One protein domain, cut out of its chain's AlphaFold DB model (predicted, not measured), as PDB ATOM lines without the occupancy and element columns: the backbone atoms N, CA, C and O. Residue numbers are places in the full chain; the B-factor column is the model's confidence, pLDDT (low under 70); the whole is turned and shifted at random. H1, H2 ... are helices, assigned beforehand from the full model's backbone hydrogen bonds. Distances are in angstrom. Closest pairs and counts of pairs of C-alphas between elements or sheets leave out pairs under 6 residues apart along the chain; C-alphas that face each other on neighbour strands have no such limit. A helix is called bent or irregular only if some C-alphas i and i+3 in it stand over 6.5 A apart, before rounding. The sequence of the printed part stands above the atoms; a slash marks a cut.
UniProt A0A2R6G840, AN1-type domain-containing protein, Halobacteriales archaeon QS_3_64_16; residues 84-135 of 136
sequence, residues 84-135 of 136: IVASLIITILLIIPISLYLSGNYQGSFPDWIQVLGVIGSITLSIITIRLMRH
ATOM      1  N   ILE A  84      16.780 -25.794 -22.104       78.94
ATOM      2  CA  ILE A  84      15.807 -26.853 -22.432       78.94
ATOM      3  C   ILE A  84      14.371 -26.367 -22.194       78.94
ATOM      4  O   ILE A  84      13.513 -26.538 -23.058       78.94
ATOM      5  N   VAL A  85      14.099 -25.731 -21.051       83.31
ATOM      6  CA  VAL A  85      12.764 -25.202 -20.729       83.31
ATOM      7  C   VAL A  85      12.372 -24.076 -21.691       83.31
ATOM      8  O   VAL A  85      11.243 -24.069 -22.174       83.31
ATOM      9  N   ALA A  86      13.293 -23.175 -22.043       84.00
ATOM     10  CA  ALA A  86      13.046 -22.130 -23.034       84.00
ATOM     11  C   ALA A  86      12.742 -22.716 -24.422       84.00
ATOM     12  O   ALA A  86      11.800 -22.276 -25.074       84.00
ATOM     13  N   SER A  87      13.477 -23.750 -24.843       84.94
ATOM     14  CA  SER A  87      13.221 -24.457 -26.102       84.94
ATOM     15  C   SER A  87      11.829 -25.103 -26.128       84.94
ATOM     16  O   SER A  87      11.078 -24.907 -27.082       84.94
ATOM     17  N   LEU A  88      11.431 -25.793 -25.051       84.88
ATOM     18  CA  LEU A  88      10.096 -26.394 -24.932       84.88
ATOM     19  C   LEU A  88       8.973 -25.345 -24.916       84.88
ATOM     20  O   LEU A  88       7.924 -25.556 -25.515       84.88
ATOM     21  N   ILE A  89       9.182 -24.195 -24.273       88.38
ATOM     22  CA  ILE A  89       8.201 -23.102 -24.276       88.38
ATOM     23  C   ILE A  89       8.053 -22.520 -25.686       88.38
ATOM     24  O   ILE A  89       6.932 -22.324 -26.147       88.38
ATOM     25  N   ILE A  90       9.159 -22.287 -26.399       87.06
ATOM     26  CA  ILE A  90       9.131 -21.741 -27.762       87.06
ATOM     27  C   ILE A  90       8.435 -22.707 -28.727       87.06
ATOM     28  O   ILE A  90       7.611 -22.268 -29.528       87.06
ATOM     29  N   THR A  91       8.697 -24.017 -28.647       88.00
ATOM     30  CA  THR A  91       8.015 -24.996 -29.513       88.00
ATOM     31  C   THR A  91       6.514 -25.032 -29.243       88.00
ATOM     32  O   THR A  91       5.728 -25.013 -30.186       88.00
ATOM     33  N   ILE A  92       6.100 -24.995 -27.977       87.06
ATOM     34  CA  ILE A  92       4.688 -24.947 -27.589       87.06
ATOM     35  C   ILE A  92       4.022 -23.654 -28.092       87.06
ATOM     36  O   ILE A  92       2.940 -23.712 -28.677       87.06
ATOM     37  N   LEU A  93       4.682 -22.501 -27.943       88.69
ATOM     38  CA  LEU A  93       4.175 -21.208 -28.418       88.69
ATOM     39  C   LEU A  93       4.044 -21.128 -29.945       88.69
ATOM     40  O   LEU A  93       3.191 -20.389 -30.428       88.69
ATOM     41  N   LEU A  94       4.850 -21.877 -30.702       86.38
ATOM     42  CA  LEU A  94       4.739 -21.950 -32.162       86.38
ATOM     43  C   LEU A  94       3.705 -22.986 -32.618       86.38
ATOM     44  O   LEU A  94       2.962 -22.736 -33.562       86.38
ATOM     45  N   ILE A  95       3.621 -24.136 -31.945       88.19
ATOM     46  CA  ILE A  95       2.756 -25.250 -32.356       88.19
ATOM     47  C   ILE A  95       1.288 -24.988 -31.993       88.19
ATOM     48  O   ILE A  95       0.422 -25.216 -32.832       88.19
ATOM     49  N   ILE A  96       0.988 -24.456 -30.801       86.50
ATOM     50  CA  ILE A  96      -0.391 -24.169 -30.359       86.50
ATOM     51  C   ILE A  96      -1.177 -23.296 -31.360       86.50
ATOM     52  O   ILE A  96      -2.273 -23.702 -31.752       86.50
ATOM     53  N   PRO A  97      -0.678 -22.128 -31.812       82.44
ATOM     54  CA  PRO A  97      -1.418 -21.294 -32.758       82.44
ATOM     55  C   PRO A  97      -1.571 -21.961 -34.129       82.44
ATOM     56  O   PRO A  97      -2.639 -21.854 -34.728       82.44
ATOM     57  N   ILE A  98      -0.564 -22.707 -34.602       83.81
ATOM     58  CA  ILE A  98      -0.638 -23.467 -35.861       83.81
ATOM     59  C   ILE A  98      -1.708 -24.563 -35.765       83.81
ATOM     60  O   ILE A  98      -2.524 -24.718 -36.672       83.81
ATOM     61  N   SER A  99      -1.761 -25.295 -34.651       83.88
ATOM     62  CA  SER A  99      -2.770 -26.328 -34.414       83.88
ATOM     63  C   SER A  99      -4.183 -25.749 -34.302       83.88
ATOM     64  O   SER A  99      -5.113 -26.312 -34.878       83.88
ATOM     65  N   LEU A 100      -4.367 -24.611 -33.622       82.38
ATOM     66  CA  LEU A 100      -5.671 -23.940 -33.527       82.38
ATOM     67  C   LEU A 100      -6.138 -23.380 -34.880       82.38
ATOM     68  O   LEU A 100      -7.331 -23.426 -35.181       82.38
ATOM     69  N   TYR A 101      -5.198 -22.917 -35.708       76.06
ATOM     70  CA  TYR A 101      -5.446 -22.449 -37.070       76.06
ATOM     71  C   TYR A 101      -5.884 -23.586 -38.005       76.06
ATOM     72  O   TYR A 101      -6.918 -23.480 -38.661       76.06
ATOM     73  N   LEU A 102      -5.163 -24.715 -38.003       81.06
ATOM     74  CA  LEU A 102      -5.529 -25.905 -38.786       81.06
ATOM     75  C   LEU A 102      -6.855 -26.529 -38.334       81.06
ATOM     76  O   LEU A 102      -7.548 -27.154 -39.132       81.06
ATOM     77  N   SER A 103      -7.229 -26.331 -37.070       81.94
ATOM     78  CA  SER A 103      -8.501 -26.808 -36.521       81.94
ATOM     79  C   SER A 103      -9.701 -25.935 -36.917       81.94
ATOM     80  O   SER A 103     -10.813 -26.223 -36.484       81.94
ATOM     81  N   GLY A 104      -9.506 -24.851 -37.683       70.00
ATOM     82  CA  GLY A 104     -10.588 -23.999 -38.198       70.00
ATOM     83  C   GLY A 104     -11.381 -23.223 -37.136       70.00
ATOM     84  O   GLY A 104     -12.380 -22.591 -37.459       70.00
ATOM     85  N   ASN A 105     -10.938 -23.235 -35.875       67.62
ATOM     86  CA  ASN A 105     -11.603 -22.572 -34.744       67.62
ATOM     87  C   ASN A 105     -11.156 -21.111 -34.552       67.62
ATOM     88  O   ASN A 105     -11.406 -20.499 -33.513       67.62
ATOM     89  N   TYR A 106     -10.468 -20.541 -35.539       62.81
ATOM     90  CA  TYR A 106      -9.909 -19.203 -35.445       62.81
ATOM     91  C   TYR A 106     -10.946 -18.157 -35.883       62.81
ATOM     92  O   TYR A 106     -11.043 -17.806 -37.052       62.81
ATOM     93  N   GLN A 107     -11.734 -17.649 -34.931       62.53
ATOM     94  CA  GLN A 107     -12.715 -16.570 -35.151       62.53
ATOM     95  C   GLN A 107     -12.089 -15.155 -35.125       62.53
ATOM     96  O   GLN A 107     -12.786 -14.164 -34.920       62.53
ATOM     97  N   GLY A 108     -10.766 -15.040 -35.283       63.50
ATOM     98  CA  GLY A 108     -10.043 -13.768 -35.223       63.50
ATOM     99  C   GLY A 108      -9.867 -13.120 -36.597       63.50
ATOM    100  O   GLY A 108      -9.249 -13.701 -37.483       63.50
ATOM    101  N   SER A 109     -10.347 -11.888 -36.745       62.97
ATOM    102  CA  SER A 109     -10.200 -11.025 -37.923       62.97
ATOM    103  C   SER A 109      -8.829 -10.332 -37.975       62.97
ATOM    104  O   SER A 109      -8.740  -9.103 -37.990       62.97
ATOM    105  N   PHE A 110      -7.733 -11.094 -37.978       60.78
ATOM    106  CA  PHE A 110      -6.433 -10.479 -38.263       60.78
ATOM    107  C   PHE A 110      -6.313 -10.194 -39.763       60.78
ATOM    108  O   PHE A 110      -6.618 -11.070 -40.569       60.78
ATOM    109  N   PRO A 111      -5.869  -8.992 -40.158       69.94
ATOM    110  CA  PRO A 111      -5.663  -8.679 -41.561       69.94
ATOM    111  C   PRO A 111      -4.528  -9.542 -42.140       69.94
ATOM    112  O   PRO A 111      -3.466  -9.675 -41.527       69.94
ATOM    113  N   ASP A 112      -4.758 -10.103 -43.329       70.19
ATOM    114  CA  ASP A 112      -3.929 -11.132 -43.985       70.19
ATOM    115  C   ASP A 112      -2.418 -10.821 -44.029       70.19
ATOM    116  O   ASP A 112      -1.582 -11.725 -43.991       70.19
ATOM    117  N   TRP A 113      -2.027  -9.543 -44.044       76.00
ATOM    118  CA  TRP A 113      -0.619  -9.128 -44.062       76.00
ATOM    119  C   TRP A 113       0.155  -9.499 -42.786       76.00
ATOM    120  O   TRP A 113       1.364  -9.721 -42.854       76.00
ATOM    121  N   ILE A 114      -0.515  -9.631 -41.635       74.12
ATOM    122  CA  ILE A 114       0.130 -10.068 -40.385       74.12
ATOM    123  C   ILE A 114       0.557 -11.538 -40.488       74.12
ATOM    124  O   ILE A 114       1.610 -11.910 -39.968       74.12
ATOM    125  N   GLN A 115      -0.191 -12.364 -41.229       63.38
ATOM    126  CA  GLN A 115       0.208 -13.749 -41.489       63.38
ATOM    127  C   GLN A 115       1.475 -13.822 -42.347       63.38
ATOM    128  O   GLN A 115       2.378 -14.608 -42.060       63.38
ATOM    129  N   VAL A 116       1.583 -12.948 -43.353       77.31
ATOM    130  CA  VAL A 116       2.774 -12.844 -44.209       77.31
ATOM    131  C   VAL A 116       3.999 -12.432 -43.387       77.31
ATOM    132  O   VAL A 116       5.062 -13.036 -43.526       77.31
ATOM    133  N   LEU A 117       3.852 -11.477 -42.463       81.50
ATOM    134  CA  LEU A 117       4.940 -11.084 -41.561       81.50
ATOM    135  C   LEU A 117       5.349 -12.200 -40.594       81.50
ATOM    136  O   LEU A 117       6.539 -12.355 -40.326       81.50
ATOM    137  N   GLY A 118       4.401 -13.008 -40.114       82.12
ATOM    138  CA  GLY A 118       4.693 -14.168 -39.268       82.12
ATOM    139  C   GLY A 118       5.520 -15.239 -39.988       82.12
ATOM    140  O   GLY A 118       6.504 -15.740 -39.440       82.12
ATOM    141  N   VAL A 119       5.173 -15.552 -41.241       83.00
ATOM    142  CA  VAL A 119       5.917 -16.518 -42.072       83.00
ATOM    143  C   VAL A 119       7.301 -15.982 -42.444       83.00
ATOM    144  O   VAL A 119       8.293 -16.701 -42.356       83.00
ATOM    145  N   ILE A 120       7.407 -14.700 -42.799       85.69
ATOM    146  CA  ILE A 120       8.702 -14.075 -43.100       85.69
ATOM    147  C   ILE A 120       9.583 -14.020 -41.838       85.69
ATOM    148  O   ILE A 120      10.781 -14.305 -41.903       85.69
ATOM    149  N   GLY A 121       9.001 -13.717 -40.676       87.38
ATOM    150  CA  GLY A 121       9.698 -13.699 -39.390       87.38
ATOM    151  C   GLY A 121      10.276 -15.064 -39.001       87.38
ATOM    152  O   GLY A 121      11.428 -15.152 -38.577       87.38
ATOM    153  N   SER A 122       9.525 -16.149 -39.204       83.69
ATOM    154  CA  SER A 122      10.011 -17.502 -38.895       83.69
ATOM    155  C   SER A 122      11.114 -17.967 -39.853       83.69
ATOM    156  O   SER A 122      12.108 -18.549 -39.411       83.69
ATOM    157  N   ILE A 123      11.001 -17.645 -41.147       88.75
ATOM    158  CA  ILE A 123      12.029 -17.954 -42.151       88.75
ATOM    159  C   ILE A 123      13.318 -17.176 -41.861       88.75
ATOM    160  O   ILE A 123      14.404 -17.754 -41.881       88.75
ATOM    161  N   THR A 124      13.219 -15.882 -41.548       91.06
ATOM    162  CA  THR A 124      14.395 -15.053 -41.242       91.06
ATOM    163  C   THR A 124      15.102 -15.502 -39.967       91.06
ATOM    164  O   THR A 124      16.324 -15.647 -39.985       91.06
ATOM    165  N   LEU A 125      14.365 -15.822 -38.898       86.75
ATOM    166  CA  LEU A 125      14.944 -16.392 -37.677       86.75
ATOM    167  C   LEU A 125      15.633 -17.736 -37.942       86.75
ATOM    168  O   LEU A 125      16.732 -17.955 -37.443       86.75
ATOM    169  N   SER A 126      15.047 -18.601 -38.774       88.38
ATOM    170  CA  SER A 126      15.654 -19.882 -39.164       88.38
ATOM    171  C   SER A 126      16.952 -19.699 -39.967       88.38
ATOM    172  O   SER A 126      17.961 -20.352 -39.711       88.38
ATOM    173  N   ILE A 127      16.988 -18.748 -40.904       89.69
ATOM    174  CA  ILE A 127      18.207 -18.440 -41.669       89.69
ATOM    175  C   ILE A 127      19.299 -17.871 -40.754       89.69
ATOM    176  O   ILE A 127      20.470 -18.234 -40.888       89.69
ATOM    177  N   ILE A 128      18.932 -16.996 -39.812       91.75
ATOM    178  CA  ILE A 128      19.867 -16.407 -38.847       91.75
ATOM    179  C   ILE A 128      20.442 -17.490 -37.930       91.75
ATOM    180  O   ILE A 128      21.657 -17.534 -37.748       91.75
ATOM    181  N   THR A 129      19.620 -18.399 -37.402       88.50
ATOM    182  CA  THR A 129      20.102 -19.493 -36.543       88.50
ATOM    183  C   THR A 129      21.010 -20.458 -37.302       88.50
ATOM    184  O   THR A 129      22.073 -20.809 -36.789       88.50
ATOM    185  N   ILE A 130      20.680 -20.816 -38.547       88.06
ATOM    186  CA  ILE A 130      21.555 -21.625 -39.414       88.06
ATOM    187  C   ILE A 130      22.899 -20.920 -39.644       88.06
ATOM    188  O   ILE A 130      23.958 -21.547 -39.581       88.06
ATOM    189  N   ARG A 131      22.881 -19.604 -39.885       88.31
ATOM    190  CA  ARG A 131      24.098 -18.813 -40.103       88.31
ATOM    191  C   ARG A 131      24.953 -18.702 -38.838       88.31
ATOM    192  O   ARG A 131      26.172 -18.783 -38.944       88.31
ATOM    193  N   LEU A 132      24.331 -18.569 -37.665       81.94
ATOM    194  CA  LEU A 132      25.019 -18.549 -36.370       81.94
ATOM    195  C   LEU A 132      25.628 -19.912 -36.016       81.94
ATOM    196  O   LEU A 132      26.730 -19.953 -35.480       81.94
ATOM    197  N   MET A 133      24.965 -21.021 -36.365       79.00
ATOM    198  CA  MET A 133      25.517 -22.371 -36.180       79.00
ATOM    199  C   MET A 133      26.697 -22.672 -37.110       79.00
ATOM    200  O   MET A 133      27.574 -23.430 -36.731       79.00
ATOM    201  N   ARG A 134      26.744 -22.079 -38.310       83.69
ATOM    202  CA  ARG A 134      27.858 -22.265 -39.260       83.69
ATOM    203  C   ARG A 134      29.127 -21.490 -38.885       83.69
ATOM    204  O   ARG A 134      30.177 -21.742 -39.463       83.69
ATOM    205  N   HIS A 135      29.003 -20.498 -38.005       64.19
ATOM    206  CA  HIS A 135      30.076 -19.565 -37.648       64.19
ATOM    207  C   HIS A 135      30.672 -19.816 -36.251       64.19
ATOM    208  O   HIS A 135      31.550 -19.065 -35.821       64.19
TER     209      HIS A 135
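Overview. This is residues 84 to 135 of the 136 residues of the protein "AN1-type domain-containing protein" of Halobacteriales archaeon QS_3_64_16 (UniProt A0A2R6G840). Two long helices, H2 and H1, form an open, flattened U: a ten-residue link turns the chain back, and a gap separates the two arms. The printed part has 52 residues, with H1 then H2 along the chain, no named strand, and the class all helix. It is loose, with a radius of gyration of the C-alphas of 13.8 A, and spans 43 by 27 by 13 A.

Along the chain. H2, residues 113 to 133, is 30.3 A long and ends at C-alpha 133 (25.517, -22.371, -36.180). H1, residues 84 to 102, is 26.9 A long and begins at C-alpha 84 (15.807, -26.853, -22.432). H1 is neither bent nor irregular, but only just: C-alphas 94 and 97 are 6.2 A apart.

Arrangement. H2 and H1 are apart, with no C-alpha of the one within 8 A of the other. A short link of 10 residues joins them. Every O i to N i+4 pair is within hydrogen-bond range in H2, and 13 of 15 in H1.

Size, cuts and confidence. The C-alphas farthest apart, of Gln 107 and His 135, are 43.0 A apart. The printed part has no cut. Mean pLDDT of the printed part is 80.4; residues 105 to 111, 115 and 135 are under 70.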